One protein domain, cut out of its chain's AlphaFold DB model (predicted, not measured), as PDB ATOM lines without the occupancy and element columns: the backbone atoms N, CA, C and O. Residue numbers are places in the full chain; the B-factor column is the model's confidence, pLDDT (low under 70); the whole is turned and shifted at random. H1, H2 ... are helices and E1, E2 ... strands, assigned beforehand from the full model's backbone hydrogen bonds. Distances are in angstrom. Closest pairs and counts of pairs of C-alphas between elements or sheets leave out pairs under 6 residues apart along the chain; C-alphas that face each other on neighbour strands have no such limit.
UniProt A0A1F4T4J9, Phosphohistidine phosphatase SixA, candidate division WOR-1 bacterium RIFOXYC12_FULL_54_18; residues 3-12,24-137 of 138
ATOM      1  N   LEU A   3     148.874 228.708 181.015       98.62
ATOM      2  CA  LEU A   3     149.135 227.665 180.036       98.62
ATOM      3  C   LEU A   3     150.596 227.738 179.599       98.62
ATOM      4  O   LEU A   3     151.073 228.778 179.154       98.62
ATOM      5  N   PHE A   4     151.282 226.609 179.658       98.81
ATOM      6  CA  PHE A   4     152.613 226.439 179.114       98.81
ATOM      7  C   PHE A   4     152.543 225.530 177.892       98.81
ATOM      8  O   PHE A   4     152.049 224.408 177.981       98.81
ATOM      9  N   LEU A   5     153.049 225.998 176.754       98.81
ATOM     10  CA  LEU A   5     153.163 225.201 175.533       98.81
ATOM     11  C   LEU A   5     154.628 224.864 175.293       98.81
ATOM     12  O   LEU A   5     155.461 225.764 175.180       98.81
ATOM     13  N   LEU A   6     154.937 223.571 175.208       98.88
ATOM     14  CA  LEU A   6     156.277 223.063 174.932       98.88
ATOM     15  C   LEU A   6     156.262 222.220 173.666       98.88
ATOM     16  O   LEU A   6     155.661 221.144 173.617       98.88
ATOM     17  N   ARG A   7     156.999 222.655 172.646       98.81
ATOM     18  CA  ARG A   7     157.278 221.765 171.520       98.81
ATOM     19  C   ARG A   7     158.268 220.697 171.965       98.81
ATOM     20  O   ARG A   7     159.291 221.014 172.573       98.81
ATOM     21  N   HIS A   8     158.020 219.446 171.583       98.62
ATOM     22  CA  HIS A   8     158.954 218.348 171.835       98.62
ATOM     23  C   HIS A   8     160.415 218.700 171.459       98.62
ATOM     24  O   HIS A   8     160.681 219.462 170.518       98.62
ATOM     25  N   GLY A   9     161.380 218.101 172.160       98.19
ATOM     26  CA  GLY A   9     162.811 218.302 171.907       98.19
ATOM     27  C   GLY A   9     163.301 217.757 170.558       98.19
ATOM     28  O   GLY A   9     162.552 217.173 169.768       98.19
ATOM     29  N   ALA A  10     164.592 217.935 170.265       97.88
ATOM     30  CA  ALA A  10     165.191 217.359 169.062       97.88
ATOM     31  C   ALA A  10     165.025 215.828 169.044       97.88
ATOM     32  O   ALA A  10     165.392 215.144 169.993       97.88
ATOM     33  N   ALA A  11     164.456 215.302 167.958       95.75
ATOM     34  CA  ALA A  11     164.147 213.885 167.780       95.75
ATOM     35  C   ALA A  11     164.923 213.295 166.605       95.75
ATOM     36  O   ALA A  11     165.291 214.026 165.677       95.75
ATOM     37  N   ALA A  12     165.154 211.983 166.658       93.50
ATOM     38  CA  ALA A  12     165.888 211.240 165.643       93.50
ATOM     39  C   ALA A  12     165.324 211.496 164.236       93.50
ATOM     40  O   ALA A  12     164.144 211.831 164.067       93.50
ATOM     41  N   LEU A  24     163.687 211.084 171.228       98.25
ATOM     42  CA  LEU A  24     164.604 212.211 171.368       98.25
ATOM     43  C   LEU A  24     166.050 211.792 171.067       98.25
ATOM     44  O   LEU A  24     166.475 210.698 171.443       98.25
ATOM     45  N   THR A  25     166.810 212.683 170.425       98.12
ATOM     46  CA  THR A  25     168.269 212.552 170.306       98.12
ATOM     47  C   THR A  25     168.942 212.913 171.624       98.12
ATOM     48  O   THR A  25     168.363 213.633 172.437       98.12
ATOM     49  N   ASP A  26     170.194 212.497 171.812       97.88
ATOM     50  CA  ASP A  26     170.973 212.857 173.004       97.88
ATOM     51  C   ASP A  26     171.080 214.377 173.172       97.88
ATOM     52  O   ASP A  26     170.770 214.909 174.233       97.88
ATOM     53  N   THR A  27     171.364 215.105 172.086       97.19
ATOM     54  CA  THR A  27     171.358 216.576 172.091       97.19
ATOM     55  C   THR A  27     169.997 217.155 172.491       97.19
ATOM     56  O   THR A  27     169.941 218.141 173.221       97.19
ATOM     57  N   GLY A  28     168.891 216.549 172.045       98.12
ATOM     58  CA  GLY A  28     167.546 216.966 172.444       98.12
ATOM     59  C   GLY A  28     167.295 216.759 173.936       98.12
ATOM     60  O   GLY A  28     166.747 217.643 174.590       98.12
ATOM     61  N   ARG A  29     167.747 215.627 174.488       98.69
ATOM     62  CA  ARG A  29     167.664 215.334 175.927       98.69
ATOM     63  C   ARG A  29     168.494 216.313 176.751       98.69
ATOM     64  O   ARG A  29     168.005 216.814 177.757       98.69
ATOM     65  N   GLU A  30     169.709 216.631 176.312       98.25
ATOM     66  CA  GLU A  30     170.574 217.612 176.977       98.25
ATOM     67  C   GLU A  30     169.951 219.013 176.997       98.25
ATOM     68  O   GLU A  30     169.963 219.678 178.032       98.25
ATOM     69  N   GLN A  31     169.386 219.465 175.872       98.19
ATOM     70  CA  GLN A  31     168.709 220.763 175.781       98.19
ATOM     71  C   GLN A  31     167.501 220.840 176.718       98.19
ATOM     72  O   GLN A  31     167.346 221.822 177.441       98.19
ATOM     73  N   LEU A  32     166.684 219.786 176.756       98.62
ATOM     74  CA  LEU A  32     165.544 219.705 177.667       98.62
ATOM     75  C   LEU A  32     165.972 219.621 179.132       98.62
ATOM     76  O   LEU A  32     165.324 220.216 179.982       98.62
ATOM     77  N   GLY A  33     167.083 218.947 179.435       98.44
ATOM     78  CA  GLY A  33     167.650 218.920 180.781       98.44
ATOM     79  C   GLY A  33     168.071 220.307 181.275       98.44
ATOM     80  O   GLY A  33     167.892 220.611 182.453       98.44
ATOM     81  N   ARG A  34     168.577 221.169 180.378       98.50
ATOM     82  CA  ARG A  34     168.872 222.577 180.696       98.50
ATOM     83  C   ARG A  34     167.596 223.365 180.958       98.50
ATOM     84  O   ARG A  34     167.487 223.949 182.025       98.50
ATOM     85  N   LEU A  35     166.612 223.279 180.056       98.50
ATOM     86  CA  LEU A  35     165.300 223.905 180.250       98.50
ATOM     87  C   LEU A  35     164.679 223.491 181.594       98.50
ATOM     88  O   LEU A  35     164.233 224.335 182.359       98.50
ATOM     89  N   ALA A  36     164.691 222.198 181.915       98.44
ATOM     90  CA  ALA A  36     164.157 221.690 183.172       98.44
ATOM     91  C   ALA A  36     164.937 222.209 184.396       98.44
ATOM     92  O   ALA A  36     164.355 222.438 185.456       98.44
ATOM     93  N   GLY A  37     166.256 222.386 184.259       98.31
ATOM     94  CA  GLY A  37     167.099 223.043 185.254       98.31
ATOM     95  C   GLY A  37     166.682 224.494 185.488       98.31
ATOM     96  O   GLY A  37     166.424 224.858 186.632       98.31
ATOM     97  N   ASP A  38     166.521 225.264 184.412       98.38
ATOM     98  CA  ASP A  38     166.095 226.665 184.466       98.38
ATOM     99  C   ASP A  38     164.704 226.797 185.115       98.38
ATOM    100  O   ASP A  38     164.494 227.660 185.968       98.38
ATOM    101  N   LEU A  39     163.758 225.912 184.780       98.38
ATOM    102  CA  LEU A  39     162.432 225.869 185.414       98.38
ATOM    103  C   LEU A  39     162.529 225.638 186.928       98.38
ATOM    104  O   LEU A  39     161.892 226.356 187.702       98.38
ATOM    105  N   ALA A  40     163.357 224.679 187.354       97.94
ATOM    106  CA  ALA A  40     163.562 224.371 188.766       97.94
ATOM    107  C   ALA A  40     164.199 225.547 189.526       97.94
ATOM    108  O   ALA A  40     163.751 225.891 190.619       97.94
ATOM    109  N   GLU A  41     165.215 226.190 188.944       98.25
ATOM    110  CA  GLU A  41     165.896 227.350 189.535       98.25
ATOM    111  C   GLU A  41     164.962 228.558 189.692       98.25
ATOM    112  O   GLU A  41     165.063 229.302 190.668       98.25
ATOM    113  N   ASN A  42     163.998 228.715 188.778       97.25
ATOM    114  CA  ASN A  42     162.979 229.763 188.827       97.25
ATOM    115  C   ASN A  42     161.731 229.378 189.648       97.25
ATOM    116  O   ASN A  42     160.763 230.137 189.676       97.25
ATOM    117  N   ASN A  43     161.745 228.238 190.349       96.62
ATOM    118  CA  ASN A  43     160.615 227.723 191.138       96.62
ATOM    119  C   ASN A  43     159.314 227.585 190.320       96.62
ATOM    120  O   ASN A  43     158.207 227.813 190.824       96.62
ATOM    121  N   ILE A  44     159.446 227.230 189.042       97.50
ATOM    122  CA  ILE A  44     158.314 226.878 188.191       97.50
ATOM    123  C   ILE A  44     157.970 225.407 188.441       97.50
ATOM    124  O   ILE A  44     158.843 224.547 188.528       97.50
ATOM    125  N   SER A  45     156.676 225.143 188.573       97.62
ATOM    126  CA  SER A  45     156.079 223.836 188.845       97.62
ATOM    127  C   SER A  45     154.780 223.730 188.062       97.62
ATOM    128  O   SER A  45     154.148 224.762 187.801       97.62
ATOM    129  N   PHE A  46     154.361 222.514 187.730       98.50
ATOM    130  CA  PHE A  46     153.113 222.275 187.016       98.50
ATOM    131  C   PHE A  46     152.145 221.492 187.891       98.50
ATOM    132  O   PHE A  46     152.522 220.569 188.611       98.50
ATOM    133  N   ASP A  47     150.872 221.855 187.842       98.50
ATOM    134  CA  ASP A  47     149.827 221.091 188.520       98.50
ATOM    135  C   ASP A  47     149.460 219.844 187.706       98.50
ATOM    136  O   ASP A  47     149.109 218.809 188.268       98.50
ATOM    137  N   VAL A  48     149.607 219.936 186.382       98.75
ATOM    138  CA  VAL A  48     149.426 218.837 185.436       98.75
ATOM    139  C   VAL A  48     150.327 219.034 184.212       98.75
ATOM    140  O   VAL A  48     150.519 220.155 183.731       98.75
ATOM    141  N   ILE A  49     150.877 217.930 183.708       98.88
ATOM    142  CA  ILE A  49     151.673 217.869 182.481       98.88
ATOM    143  C   ILE A  49     150.939 216.954 181.503       98.88
ATOM    144  O   ILE A  49     150.918 215.737 181.668       98.88
ATOM    145  N   VAL A  50     150.337 217.532 180.473       98.88
ATOM    146  CA  VAL A  50     149.630 216.814 179.415       98.88
ATOM    147  C   VAL A  50     150.556 216.675 178.212       98.88
ATOM    148  O   VAL A  50     151.210 217.632 177.797       98.88
ATOM    149  N   THR A  51     150.656 215.480 177.644       98.88
ATOM    150  CA  THR A  51     151.578 215.214 176.538       98.88
ATOM    151  C   THR A  51     150.938 214.392 175.436       98.88
ATOM    152  O   THR A  51     150.128 213.500 175.686       98.88
ATOM    153  N   SER A  52     151.335 214.683 174.202       98.81
ATOM    154  CA  SER A  52     151.038 213.845 173.046       98.81
ATOM    155  C   SER A  52     151.527 212.401 173.246       98.81
ATOM    156  O   SER A  52     152.616 212.198 173.796       98.81
ATOM    157  N   PRO A  53     150.824 211.387 172.702       98.31
ATOM    158  CA  PRO A  53     151.246 209.983 172.777       98.31
ATOM    159  C   PRO A  53     152.536 209.675 171.997       98.31
ATOM    160  O   PRO A  53     153.085 208.579 172.102       98.31
ATOM    161  N   PHE A  54     153.031 210.604 171.176       98.38
ATOM    162  CA  PHE A  54     154.231 210.384 170.369       98.38
ATOM    163  C   PHE A  54     155.472 210.340 171.266       98.38
ATOM    164  O   PHE A  54     155.686 211.237 172.083       98.38
ATOM    165  N   VAL A  55     156.351 209.355 171.051       98.31
ATOM    166  CA  VAL A  55     157.482 209.034 171.945       98.31
ATOM    167  C   VAL A  55     158.333 210.262 172.271       98.31
ATOM    168  O   VAL A  55     158.665 210.496 173.429       98.31
ATOM    169  N   ARG A  56     158.660 211.094 171.277       98.50
ATOM    170  CA  ARG A  56     159.431 212.334 171.478       98.50
ATOM    171  C   ARG A  56     158.761 213.350 172.409       98.50
ATOM    172  O   ARG A  56     159.465 214.038 173.145       98.50
ATOM    173  N   ALA A  57     157.437 213.480 172.360       98.81
ATOM    174  CA  ALA A  57     156.688 214.414 173.196       98.81
ATOM    175  C   ALA A  57     156.555 213.862 174.618       98.81
ATOM    176  O   ALA A  57     156.872 214.575 175.569       98.81
ATOM    177  N   TYR A  58     156.232 212.574 174.750       98.75
ATOM    178  CA  TYR A  58     156.198 211.890 176.040       98.75
ATOM    179  C   TYR A  58     157.552 211.961 176.760       98.75
ATOM    180  O   TYR A  58     157.633 212.450 177.881       98.75
ATOM    181  N   GLN A  59     158.648 211.613 176.078       98.81
ATOM    182  CA  GLN A  59     160.000 211.721 176.640       98.81
ATOM    183  C   GLN A  59     160.378 213.163 176.999       98.81
ATOM    184  O   GLN A  59     161.159 213.384 177.920       98.81
ATOM    185  N   THR A  60     159.851 214.148 176.265       98.88
ATOM    186  CA  THR A  60     160.044 215.559 176.613       98.88
ATOM    187  C   THR A  60     159.355 215.874 177.938       98.88
ATOM    188  O   THR A  60     159.997 216.427 178.828       98.88
ATOM    189  N   ALA A  61     158.091 215.473 178.092       98.88
ATOM    190  CA  ALA A  61     157.331 215.638 179.328       98.88
ATOM    191  C   ALA A  61     157.997 214.926 180.515       98.88
ATOM    192  O   ALA A  61     158.147 215.538 181.568       98.88
ATOM    193  N   GLU A  62     158.466 213.687 180.332       98.69
ATOM    194  CA  GLU A  62     159.191 212.941 181.367       98.69
ATOM    195  C   GLU A  62     160.446 213.686 181.833       98.69
ATOM    196  O   GLU A  62     160.634 213.867 183.027       98.69
ATOM    197  N   ILE A  63     161.287 214.189 180.922       98.81
ATOM    198  CA  ILE A  63     162.520 214.900 181.309       98.81
ATOM    199  C   ILE A  63     162.216 216.146 182.154       98.81
ATOM    200  O   ILE A  63     162.921 216.407 183.133       98.81
ATOM    201  N   ILE A  64     161.177 216.904 181.791       98.75
ATOM    202  CA  ILE A  64     160.734 218.058 182.580       98.75
ATOM    203  C   ILE A  64     160.227 217.593 183.951       98.75
ATOM    204  O   ILE A  64     160.721 218.054 184.981       98.75
ATOM    205  N   ALA A  65     159.292 216.642 183.968       98.56
ATOM    206  CA  ALA A  65     158.664 216.133 185.183       98.56
ATOM    207  C   ALA A  65     159.687 215.541 186.163       98.56
ATOM    208  O   ALA A  65     159.628 215.800 187.362       98.56
ATOM    209  N   ASP A  66     160.670 214.791 185.672       98.25
ATOM    210  CA  ASP A  66     161.735 214.179 186.467       98.25
ATOM    211  C   ASP A  66     162.520 215.204 187.267       98.25
ATOM    212  O   ASP A  66     162.771 215.032 188.463       98.25
ATOM    213  N   ARG A  67     162.919 216.283 186.593       97.94
ATOM    214  CA  ARG A  67     163.731 217.334 187.194       97.94
ATOM    215  C   ARG A  67     162.949 218.113 188.244       97.94
ATOM    216  O   ARG A  67     163.529 218.485 189.264       97.94
ATOM    217  N   LEU A  68     161.656 218.321 188.000       98.12
ATOM    218  CA  LEU A  68     160.746 219.026 188.902       98.12
ATOM    219  C   LEU A  68     160.168 218.122 190.005       98.12
ATOM    220  O   LEU A  68     159.588 218.632 190.959       98.12
ATOM    221  N   LYS A  69     160.398 216.801 189.933       97.81
ATOM    222  CA  LYS A  69     159.820 215.768 190.817       97.81
ATOM    223  C   LYS A  69     158.291 215.667 190.700       97.81
ATOM    224  O   LYS A  69     157.597 215.549 191.702       97.81
ATOM    225  N   GLU A  70     157.793 215.685 189.465       97.31
ATOM    226  CA  GLU A  70     156.371 215.757 189.092       97.31
ATOM    227  C   GLU A  70     155.935 214.603 188.167       97.31
ATOM    228  O   GLU A  70     154.989 214.736 187.395       97.31
ATOM    229  N   ARG A  71     156.637 213.458 188.195       95.00
ATOM    230  CA  ARG A  71     156.339 212.298 187.324       95.00
ATOM    231  C   ARG A  71     154.892 211.811 187.433       95.00
ATOM    232  O   ARG A  71     154.328 211.347 186.451       95.00
ATOM    233  N   ASP A  72     154.310 211.894 188.623       97.00
ATOM    234  CA  ASP A  72     152.931 211.503 188.924       97.00
ATOM    235  C   ASP A  72     151.880 212.447 188.320       97.00
ATOM    236  O   ASP A  72     150.695 212.120 188.322       97.00
ATOM    237  N   LYS A  73     152.309 213.586 187.763       98.00
ATOM    238  CA  LYS A  73     151.450 214.588 187.123       98.00
ATOM    239  C   LYS A  73     151.438 214.496 185.593       98.00
ATOM    240  O   LYS A  73     150.858 215.367 184.948       98.00
ATOM    241  N   VAL A  74     152.098 213.490 185.004       98.69
ATOM    242  CA  VAL A  74     152.184 213.312 183.546       98.69
ATOM    243  C   VAL A  74     151.016 212.471 183.031       98.69
ATOM    244  O   VAL A  74     150.865 211.310 183.408       98.69
ATOM    245  N   PHE A  75     150.236 213.031 182.106       98.50
ATOM    246  CA  PHE A  75     149.096 212.373 181.468       98.50
ATOM    247  C   PHE A  75     149.220 212.414 179.947       98.50
ATOM    248  O   PHE A  75     149.545 213.445 179.359       98.50
ATOM    249  N   VAL A  76     148.953 211.277 179.309       98.69
ATOM    250  CA  VAL A  76     148.942 211.159 177.848       98.69
ATOM    251  C   VAL A  76     147.559 211.524 177.326       98.69
ATOM    252  O   VAL A  76     146.560 211.044 177.857       98.69
ATOM    253  N   GLU A  77     147.516 212.343 176.281       98.31
ATOM    254  CA  GLU A  77     146.280 212.792 175.650       98.31
ATOM    255  C   GLU A  77     146.416 212.753 174.125       98.31
ATOM    256  O   GLU A  77     147.294 213.397 173.539       98.31
ATOM    257  N   ASP A  78     145.531 211.988 173.483       98.44
ATOM    258  CA  ASP A  78     145.537 211.772 172.034       98.44
ATOM    259  C   ASP A  78     145.207 213.060 171.274       98.44
ATOM    260  O   ASP A  78     145.718 213.264 170.175       98.44
ATOM    261  N   LEU A  79     144.446 213.971 171.895       98.56
ATOM    262  CA  LEU A  79     144.146 215.298 171.351       98.56
ATOM    263  C   LEU A  79     145.398 216.169 171.114       98.56
ATOM    264  O   LEU A  79     145.325 217.120 170.346       98.56
ATOM    265  N   LEU A  80     146.554 215.854 171.721       98.56
ATOM    266  CA  LEU A  80     147.833 216.539 171.454       98.56
ATOM    267  C   LEU A  80     148.682 215.855 170.365       98.56
ATOM    268  O   LEU A  80     149.832 216.247 170.132       98.56
ATOM    269  N   ALA A  81     148.199 214.786 169.728       98.38
ATOM    270  CA  ALA A  81     148.847 214.225 168.540       98.38
ATOM    271  C   ALA A  81     148.896 215.255 167.389       98.38
ATOM    272  O   ALA A  81     148.132 216.214 167.403       98.38
ATOM    273  N   PRO A  82     149.797 215.088 166.396       98.38
ATOM    274  CA  PRO A  82     149.832 215.974 165.233       98.38
ATOM    275  C   PRO A  82     148.461 216.107 164.554       98.38
ATOM    276  O   PRO A  82     147.822 215.091 164.274       98.38
ATOM    277  N   GLY A  83     148.063 217.342 164.248       98.19
ATOM    278  CA  GLY A  83     146.706 217.709 163.834       98.19
ATOM    279  C   GLY A  83     145.848 218.281 164.968       98.19
ATOM    280  O   GLY A  83     144.639 218.373 164.800       98.19
ATOM    281  N   CYS A  84     146.458 218.634 166.102       98.38
ATOM    282  CA  CYS A  84     145.794 219.264 167.238       98.38
ATOM    283  C   CYS A  84     145.338 220.687 166.884       98.38
ATOM    284  O   CYS A  84     146.145 221.515 166.458       98.38
ATOM    285  N   GLU A  85     144.063 220.995 167.100       98.50
ATOM    286  CA  GLU A  85     143.495 222.321 166.861       98.50
ATOM    287  C   GLU A  85     143.227 223.077 168.175       98.50
ATOM    288  O   GLU A  85     143.292 222.535 169.281       98.50
ATOM    289  N   LEU A  86     142.877 224.369 168.082       98.38
ATOM    290  CA  LEU A  86     142.546 225.170 169.268       98.38
ATOM    291  C   LEU A  86     141.389 224.552 170.068       98.38
ATOM    292  O   LEU A  86     141.432 224.564 171.294       98.38
ATOM    293  N   GLY A  87     140.374 224.000 169.395       98.56
ATOM    294  CA  GLY A  87     139.245 223.338 170.058       98.56
ATOM    295  C   GLY A  87     139.681 222.158 170.930       98.56
ATOM    296  O   GLY A  87     139.236 222.053 172.071       98.56
ATOM    297  N   ASP A  88     140.615 221.347 170.430       98.69
ATOM    298  CA  ASP A  88     141.183 220.206 171.150       98.69
ATOM    299  C   ASP A  88     141.939 220.668 172.401       98.69
ATOM    300  O   ASP A  88     141.725 220.150 173.499       98.69
ATOM    301  N   LEU A  89     142.779 221.702 172.270       98.56
ATOM    302  CA  LEU A  89     143.475 222.274 173.422       98.56
ATOM    303  C   LEU A  89     142.487 222.849 174.445       98.56
ATOM    304  O   LEU A  89     142.657 222.629 175.643       98.56
ATOM    305  N   MET A  90     141.449 223.559 174.003       98.31
ATOM    306  CA  MET A  90     140.433 224.104 174.905       98.31
ATOM    307  C   MET A  90     139.675 222.998 175.646       98.31
ATOM    308  O   MET A  90     139.371 223.161 176.826       98.31
ATOM    309  N   GLU A  91     139.420 221.857 175.005       98.56
ATOM    310  CA  GLU A  91     138.837 220.689 175.665       98.56
ATOM    311  C   GLU A  91     139.761 220.127 176.759       98.56
ATOM    312  O   GLU A  91     139.307 219.857 177.877       98.56
ATOM    313  N   ILE A  92     141.064 220.012 176.483       98.38
ATOM    314  CA  ILE A  92     142.064 219.608 177.485       98.38
ATOM    315  C   ILE A  92     142.060 220.574 178.673       98.38
ATOM    316  O   ILE A  92     142.079 220.138 179.826       98.38
ATOM    317  N   LEU A  93     142.027 221.879 178.401       98.12
ATOM    318  CA  LEU A  93     142.023 222.917 179.430       98.12
ATOM    319  C   LEU A  93     140.758 222.876 180.287       98.12
ATOM    320  O   LEU A  93     140.857 222.947 181.510       98.12
ATOM    321  N   GLU A  94     139.586 222.690 179.682       97.94
ATOM    322  CA  GLU A  94     138.316 222.597 180.408       97.94
ATOM    323  C   GLU A  94     138.289 221.379 181.346       97.94
ATOM    324  O   GLU A  94     137.892 221.497 182.509       97.94
ATOM    325  N   ARG A  95     138.799 220.221 180.893       97.94
ATOM    326  CA  ARG A  95     138.961 219.011 181.728       97.94
ATOM    327  C   ARG A  95     139.916 219.226 182.912       97.94
ATOM    328  O   ARG A  95     139.851 218.494 183.899       97.94
ATOM    329  N   ASN A  96     140.790 220.226 182.824       97.62
ATOM    330  CA  ASN A  96     141.835 220.538 183.795       97.62
ATOM    331  C   ASN A  96     141.645 221.904 184.476       97.62
ATOM    332  O   ASN A  96     142.569 222.412 185.110       97.62
ATOM    333  N   ARG A  97     140.446 222.494 184.398       96.62
ATOM    334  CA  ARG A  97     140.176 223.877 184.833       96.62
ATOM    335  C   ARG A  97     140.451 224.172 186.309       96.62
ATOM    336  O   ARG A  97     140.574 225.334 186.680       96.62
ATOM    337  N   GLN A  98     140.511 223.144 187.159       97.00
ATOM    338  CA  GLN A  98     140.876 223.292 188.573       97.00
ATOM    339  C   GLN A  98     142.356 223.634 188.800       97.00
ATOM    340  O   GLN A  98     142.719 223.999 189.915       97.00
ATOM    341  N   PHE A  99     143.208 223.461 187.790       97.94
ATOM    342  CA  PHE A  99     144.649 223.642 187.895       97.94
ATOM    343  C   PHE A  99     145.080 225.052 187.475       97.94
ATOM    344  O   PHE A  99     144.524 225.642 186.548       97.94
ATOM    345  N   GLU A 100     146.091 225.599 188.150       97.50
ATOM    346  CA  GLU A 100     146.581 226.951 187.890       97.50
ATOM    347  C   GLU A 100     147.670 226.971 186.820       97.50
ATOM    348  O   GLU A 100     147.728 227.926 186.045       97.50
ATOM    349  N   ARG A 101     148.528 225.944 186.769       98.38
ATOM    350  CA  ARG A 101     149.662 225.827 185.843       98.38
ATOM    351  C   ARG A 101     149.600 224.508 185.085       98.38
ATOM    352  O   ARG A 101     149.867 223.445 185.647       98.38
ATOM    353  N   ILE A 102     149.295 224.594 183.796       98.69
ATOM    354  CA  ILE A 102     149.135 223.437 182.910       98.69
ATOM    355  C   ILE A 102     150.256 223.461 181.877       98.69
ATOM    356  O   ILE A 102     150.386 224.443 181.148       98.69
ATOM    357  N   LEU A 103     151.044 222.390 181.790       98.88
ATOM    358  CA  LEU A 103     152.006 222.190 180.705       98.88
ATOM    359  C   LEU A 103     151.412 221.264 179.647       98.88
ATOM    360  O   LEU A 103     151.104 220.121 179.955       98.88
ATOM    361  N   CYS A 104     151.331 221.724 178.402       98.88
ATOM    362  CA  CYS A 104     150.986 220.903 177.246       98.88
ATOM    363  C   CYS A 104     152.218 220.701 176.354       98.88
ATOM    364  O   CYS A 104     152.838 221.665 175.896       98.88
ATOM    365  N   VAL A 105     152.565 219.440 176.091       98.94
ATOM    366  CA  VAL A 105     153.712 219.055 175.257       98.94
ATOM    367  C   VAL A 105     153.237 218.473 173.927       98.94
ATOM    368  O   VAL A 105     152.610 217.413 173.894       98.94
ATOM    369  N   GLY A 106     153.573 219.145 172.824       98.62
ATOM    370  CA  GLY A 106     153.014 218.854 171.499       98.62
ATOM    371  C   GLY A 106     153.978 219.086 170.330       98.62
ATOM    372  O   GLY A 106     155.207 218.972 170.464       98.62
ATOM    373  N   HIS A 107     153.408 219.381 169.159       98.62
ATOM    374  CA  HIS A 107     154.105 219.413 167.868       98.62
ATOM    375  C   HIS A 107     153.865 220.721 167.108       98.62
ATOM    376  O   HIS A 107     152.966 221.491 167.408       98.62
ATOM    377  N   GLU A 108     154.697 220.956 166.099       98.12
ATOM    378  CA  GLU A 108     154.433 221.985 165.088       98.12
ATOM    379  C   GLU A 108     153.824 221.327 163.846       98.12
ATOM    380  O   GLU A 108     154.206 220.184 163.554       98.12
ATOM    381  N   PRO A 109     152.986 222.050 163.080       98.38
ATOM    382  CA  PRO A 109     152.677 223.487 163.219       98.38
ATOM    383  C   PRO A 109     151.647 223.833 164.309       98.38
ATOM    384  O   PRO A 109     151.571 224.986 164.722       98.38
ATOM    385  N   ASP A 110     150.926 222.834 164.814       98.69
ATOM    386  CA  ASP A 110     149.777 222.945 165.719       98.69
ATOM    387  C   ASP A 110     149.981 223.941 166.872       98.69
ATOM    388  O   ASP A 110     149.229 224.903 167.023       98.69
ATOM    389  N   LEU A 111     151.047 223.767 167.666       98.62
ATOM    390  CA  LEU A 111     151.318 224.641 168.811       98.62
ATOM    391  C   LEU A 111     151.521 226.100 168.406       98.62
ATOM    392  O   LEU A 111     151.082 226.996 169.126       98.62
ATOM    393  N   GLY A 112     152.177 226.351 167.276       98.50
ATOM    394  CA  GLY A 112     152.419 227.701 166.794       98.50
ATOM    395  C   GLY A 112     151.158 228.370 166.257       98.50
ATOM    396  O   GLY A 112     150.963 229.572 166.463       98.50
ATOM    397  N   GLU A 113     150.278 227.606 165.612       98.62
ATOM    398  CA  GLU A 113     148.961 228.081 165.178       98.62
ATOM    399  C   GLU A 113     148.068 228.405 166.377       98.62
ATOM    400  O   GLU A 113     147.484 229.489 166.438       98.62
ATOM    401  N   ILE A 114     148.023 227.513 167.368       98.62
ATOM    402  CA  ILE A 114     147.264 227.713 168.605       98.62
ATOM    403  C   ILE A 114     147.808 228.914 169.390       98.62
ATOM    404  O   ILE A 114     147.038 229.778 169.809       98.62
ATOM    405  N   ALA A 115     149.130 229.023 169.547       98.38
ATOM    406  CA  ALA A 115     149.754 230.158 170.219       98.38
ATOM    407  C   ALA A 115     149.437 231.486 169.517       98.38
ATOM    408  O   ALA A 115     149.169 232.478 170.189       98.38
ATOM    409  N   GLY A 116     149.438 231.512 168.179       98.25
ATOM    410  CA  GLY A 116     149.037 232.687 167.405       98.25
ATOM    411  C   GLY A 116     147.594 233.107 167.689       98.25
ATOM    412  O   GLY A 116     147.344 234.279 167.968       98.25
ATOM    413  N   GLN A 117     146.666 232.145 167.699       97.94
ATOM    414  CA  GLN A 117     145.249 232.392 167.981       97.94
ATOM    415  C   GLN A 117     145.012 232.891 169.413       97.94
ATOM    416  O   GLN A 117     144.332 233.897 169.602       97.94
ATOM    417  N   LEU A 118     145.608 232.240 170.419       97.31
ATOM    418  CA  LEU A 118     145.466 232.626 171.830       97.31
ATOM    419  C   LEU A 118     146.051 234.012 172.133       97.31
ATOM    420  O   LEU A 118     145.572 234.707 173.026       97.31
ATOM    421  N   LEU A 119     147.086 234.414 171.396       96.62
ATOM    422  CA  LEU A 119     147.735 235.719 171.531       96.62
ATOM    423  C   LEU A 119     147.133 236.794 170.609       96.62
ATOM    424  O   LEU A 119     147.661 237.905 170.570       96.62
ATOM    425  N   PHE A 120     146.053 236.483 169.881       95.88
ATOM    426  CA  PHE A 120     145.398 237.380 168.921       95.88
ATOM    427  C   PHE A 120     146.359 237.957 167.866       95.88
ATOM    428  O   PHE A 120     146.292 239.137 167.520       95.88
ATOM    429  N   LEU A 121     147.285 237.131 167.374       97.00
ATOM    430  CA  LEU A 121     148.228 237.509 166.324       97.00
ATOM    431  C   LEU A 121     147.626 237.255 164.937       97.00
ATOM    432  O   LEU A 121     146.918 236.275 164.726       97.00
ATOM    433  N   ASP A 122     148.004 238.077 163.956       96.00
ATOM    434  CA  ASP A 122     147.604 237.887 162.551       96.00
ATOM    435  C   ASP A 122     148.285 236.675 161.883       96.00
ATOM    436  O   ASP A 122     147.931 236.281 160.772       96.00
ATOM    437  N   THR A 123     149.305 236.100 162.529       96.19
ATOM    438  CA  THR A 123     150.100 234.979 162.006       96.19
ATOM    439  C   THR A 123     150.438 233.980 163.116       96.19
ATOM    440  O   THR A 123     150.487 234.374 164.286       96.19
ATOM    441  N   PRO A 124     150.708 232.700 162.780       96.88
ATOM    442  CA  PRO A 124     151.203 231.724 163.746       96.88
ATOM    443  C   PRO A 124     152.480 232.201 164.444       96.88
ATOM    444  O   PRO A 124     153.279 232.947 163.872       96.88
ATOM    445  N   ARG A 125     152.716 231.702 165.660       97.38
ATOM    446  CA  ARG A 125     153.960 231.890 166.416       97.38
ATOM    447  C   ARG A 125     154.696 230.548 166.515       97.38
ATOM    448  O   ARG A 125     154.511 229.866 167.512       97.38
ATOM    449  N   PRO A 126     155.519 230.148 165.530       97.25
ATOM    450  CA  PRO A 126     156.180 228.846 165.554       97.25
ATOM    451  C   PRO A 126     157.138 228.692 166.735       97.25
ATOM    452  O   PRO A 126     157.936 229.592 167.012       97.25
ATOM    453  N   LEU A 127     157.118 227.521 167.367       98.31
ATOM    454  CA  LEU A 127     158.049 227.140 168.427       98.31
ATOM    455  C   LEU A 127     159.204 226.310 167.850       98.31
ATOM    456  O   LEU A 127     159.024 225.369 167.066       98.31
ATOM    457  N   LYS A 128     160.434 226.590 168.275       98.31
ATOM    458  CA  LYS A 128     161.593 225.718 168.039       98.31
ATOM    459  C   LYS A 128     161.454 224.439 168.864       98.31
ATOM    460  O   LYS A 128     160.732 224.374 169.850       98.31
ATOM    461  N   LYS A 129     162.143 223.370 168.454       98.31
ATOM    462  CA  LYS A 129     162.151 222.112 169.221       98.31
ATOM    463  C   LYS A 129     162.724 222.368 170.618       98.31
ATOM    464  O   LYS A 129     163.825 222.904 170.712       98.31
ATOM    465  N   GLY A 130     161.992 221.977 171.659       98.00
ATOM    466  CA  GLY A 130     162.338 222.260 173.053       98.00
ATOM    467  C   GLY A 130     162.078 223.703 173.500       98.00
ATOM    468  O   GLY A 130     162.522 224.070 174.581       98.00
ATOM    469  N   GLU A 131     161.402 224.528 172.695       98.62
ATOM    470  CA  GLU A 131     160.980 225.868 173.114       98.62
ATOM    471  C   GLU A 131     159.695 225.793 173.942       98.62
ATOM    472  O   GLU A 131     158.736 225.122 173.555       98.62
ATOM    473  N   LEU A 132     159.710 226.504 175.071       98.62
ATOM    474  CA  LEU A 132     158.602 226.674 176.001       98.62
ATOM    475  C   LEU A 132     158.092 228.115 175.915       98.62
ATOM    476  O   LEU A 132     158.892 229.050 175.973       98.62
ATOM    477  N   ILE A 133     156.777 228.298 175.852       98.12
ATOM    478  CA  ILE A 133     156.137 229.602 176.054       98.12
ATOM    479  C   ILE A 133     155.099 229.515 177.172       98.12
ATOM    480  O   ILE A 133     154.452 228.485 177.338       98.12
ATOM    481  N   GLU A 134     154.937 230.608 177.913       98.12
ATOM    482  CA  GLU A 134     153.865 230.805 178.892       98.12
ATOM    483  C   GLU A 134     152.828 231.769 178.303       98.12
ATOM    484  O   GLU A 134     153.185 232.806 177.737       98.12
ATOM    485  N   ILE A 135     151.551 231.420 178.432       98.00
ATOM    486  CA  ILE A 135     150.400 232.236 178.057       98.00
ATOM    487  C   ILE A 135     149.491 232.334 179.282       98.00
ATOM    488  O   ILE A 135     149.044 231.326 179.832       98.00
ATOM    489  N   GLU A 136     149.211 233.559 179.711       96.56
ATOM    490  CA  GLU A 136     148.245 233.823 180.771       96.56
ATOM    491  C   GLU A 136     146.838 233.904 180.169       96.56
ATOM    492  O   GLU A 136     146.558 234.745 179.315       96.56
ATOM    493  N   LEU A 137     145.968 232.986 180.590       92.88
ATOM    494  CA  LEU A 137     144.566 232.922 180.193       92.88
ATOM    495  C   LEU A 137     143.714 233.557 181.300       92.88
ATOM    496  O   LEU A 137     143.793 233.129 182.462       92.88
TER     497      LEU A 137
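Overview. This is residues 3 to 12 and 24 to 137 of the 138 residues of the protein "Phosphohistidine phosphatase SixA" of candidate division WOR-1 bacterium RIFOXYC12_FULL_54_18 (UniProt A0A1F4T4J9). A twisted sheet of five strands forms the middle of a rounded three-layer body, with H2 packed on one face and H4 on the other. H1 packs on H2 and is not on the sheet, while H3 stands near H4 and only grazes the sheet with residues 89 to 93. The printed part has 124 residues, with four named helices and five named strands in the order E1 H1 E2 H2 E3 H3 E4 H4 E5. The mixed sheet runs E3 E2 E4 E1 E5, and the class is mixed, helices and strands. The whole is compact, with a radius of gyration of the C-alphas of 13.2 A and spans of 34 by 33 by 26 A.

Along the chain. E1, residues 3 to 7, begins at C-alpha 3 at (149.135, 227.665, 180.036). After the cut comes H1, residues 26 to 41, 22.6 A long, then E2, residues 48 to 51. H2, residues 55 to 68, is 20.0 A long and leads to E3, residues 74 to 76. H3, residues 86 to 95, is 14.4 A long, and E4, residues 101 to 106, is 16.3 A long, ending at C-alpha 106 at (153.014, 218.854, 171.499). H4 holds residues 110 to 118. E5, residues 132 to 136, ends at C-alpha 136 at (148.245, 233.823, 180.771).

Arrangement. E1 and E5 are antiparallel neighbours at 160 degrees, with N 5 and O 133 2.9 A apart, within hydrogen-bond range. E4 and E1 are parallel at 24 degrees, with N 104 and O 4 at 2.8 A. E2 and E4 are parallel at 8 degrees, with N 50 and O 103 at 2.7 A. E3, an edge strand like E5, is parallel to E2 at 36 degrees, with N 75 and O 49 at 2.8 A. From edge to edge the strands' lines turn by 86 degrees. E2, H2, E3 form a strand-helix-strand unit, two parallel neighbour strands with a helix between them in the chain; its crossover is right-handed. E3, H3, E4 form a split one, with E2 between the strands, also right-handed. H2 lies over E2 and E4 at a height over the sheet of 8.4 A; its closest C-alphas to E2 are those of Tyr 58 and Thr 51, 5.7 A apart. H4, on the opposite face, lies over E1 and E5 at a height of 9.8 A; its closest C-alphas to E1 are those of Leu 111 and Leu 5, 7.0 A apart. H1 and H2 touch, their closest C-alphas, of Ala 36 and Ile 64, being 5.0 A apart; they run the same way at a shallow tilt of 34 degrees, only just short of steep. H3 and H4 are close but not clearly touching, about perpendicular at 80 degrees, with the C-alphas of Leu 86 and Ile 114 the closest at 5.4 A. In H1, H2, H3 and H4 every O i to N i+4 pair is within hydrogen-bond range.

Size, cuts and confidence. The two C-alphas farthest apart, of Lys 69 and Asp 122, are 37.9 A apart. Residues 13 to 23 are not printed, and C-alphas 12 and 24 are 5.9 A apart across the cut. The link from H4 to E5, residues 119 to 131, is long. The mean pLDDT of the printed part is 98.1, and no printed residue is under 70.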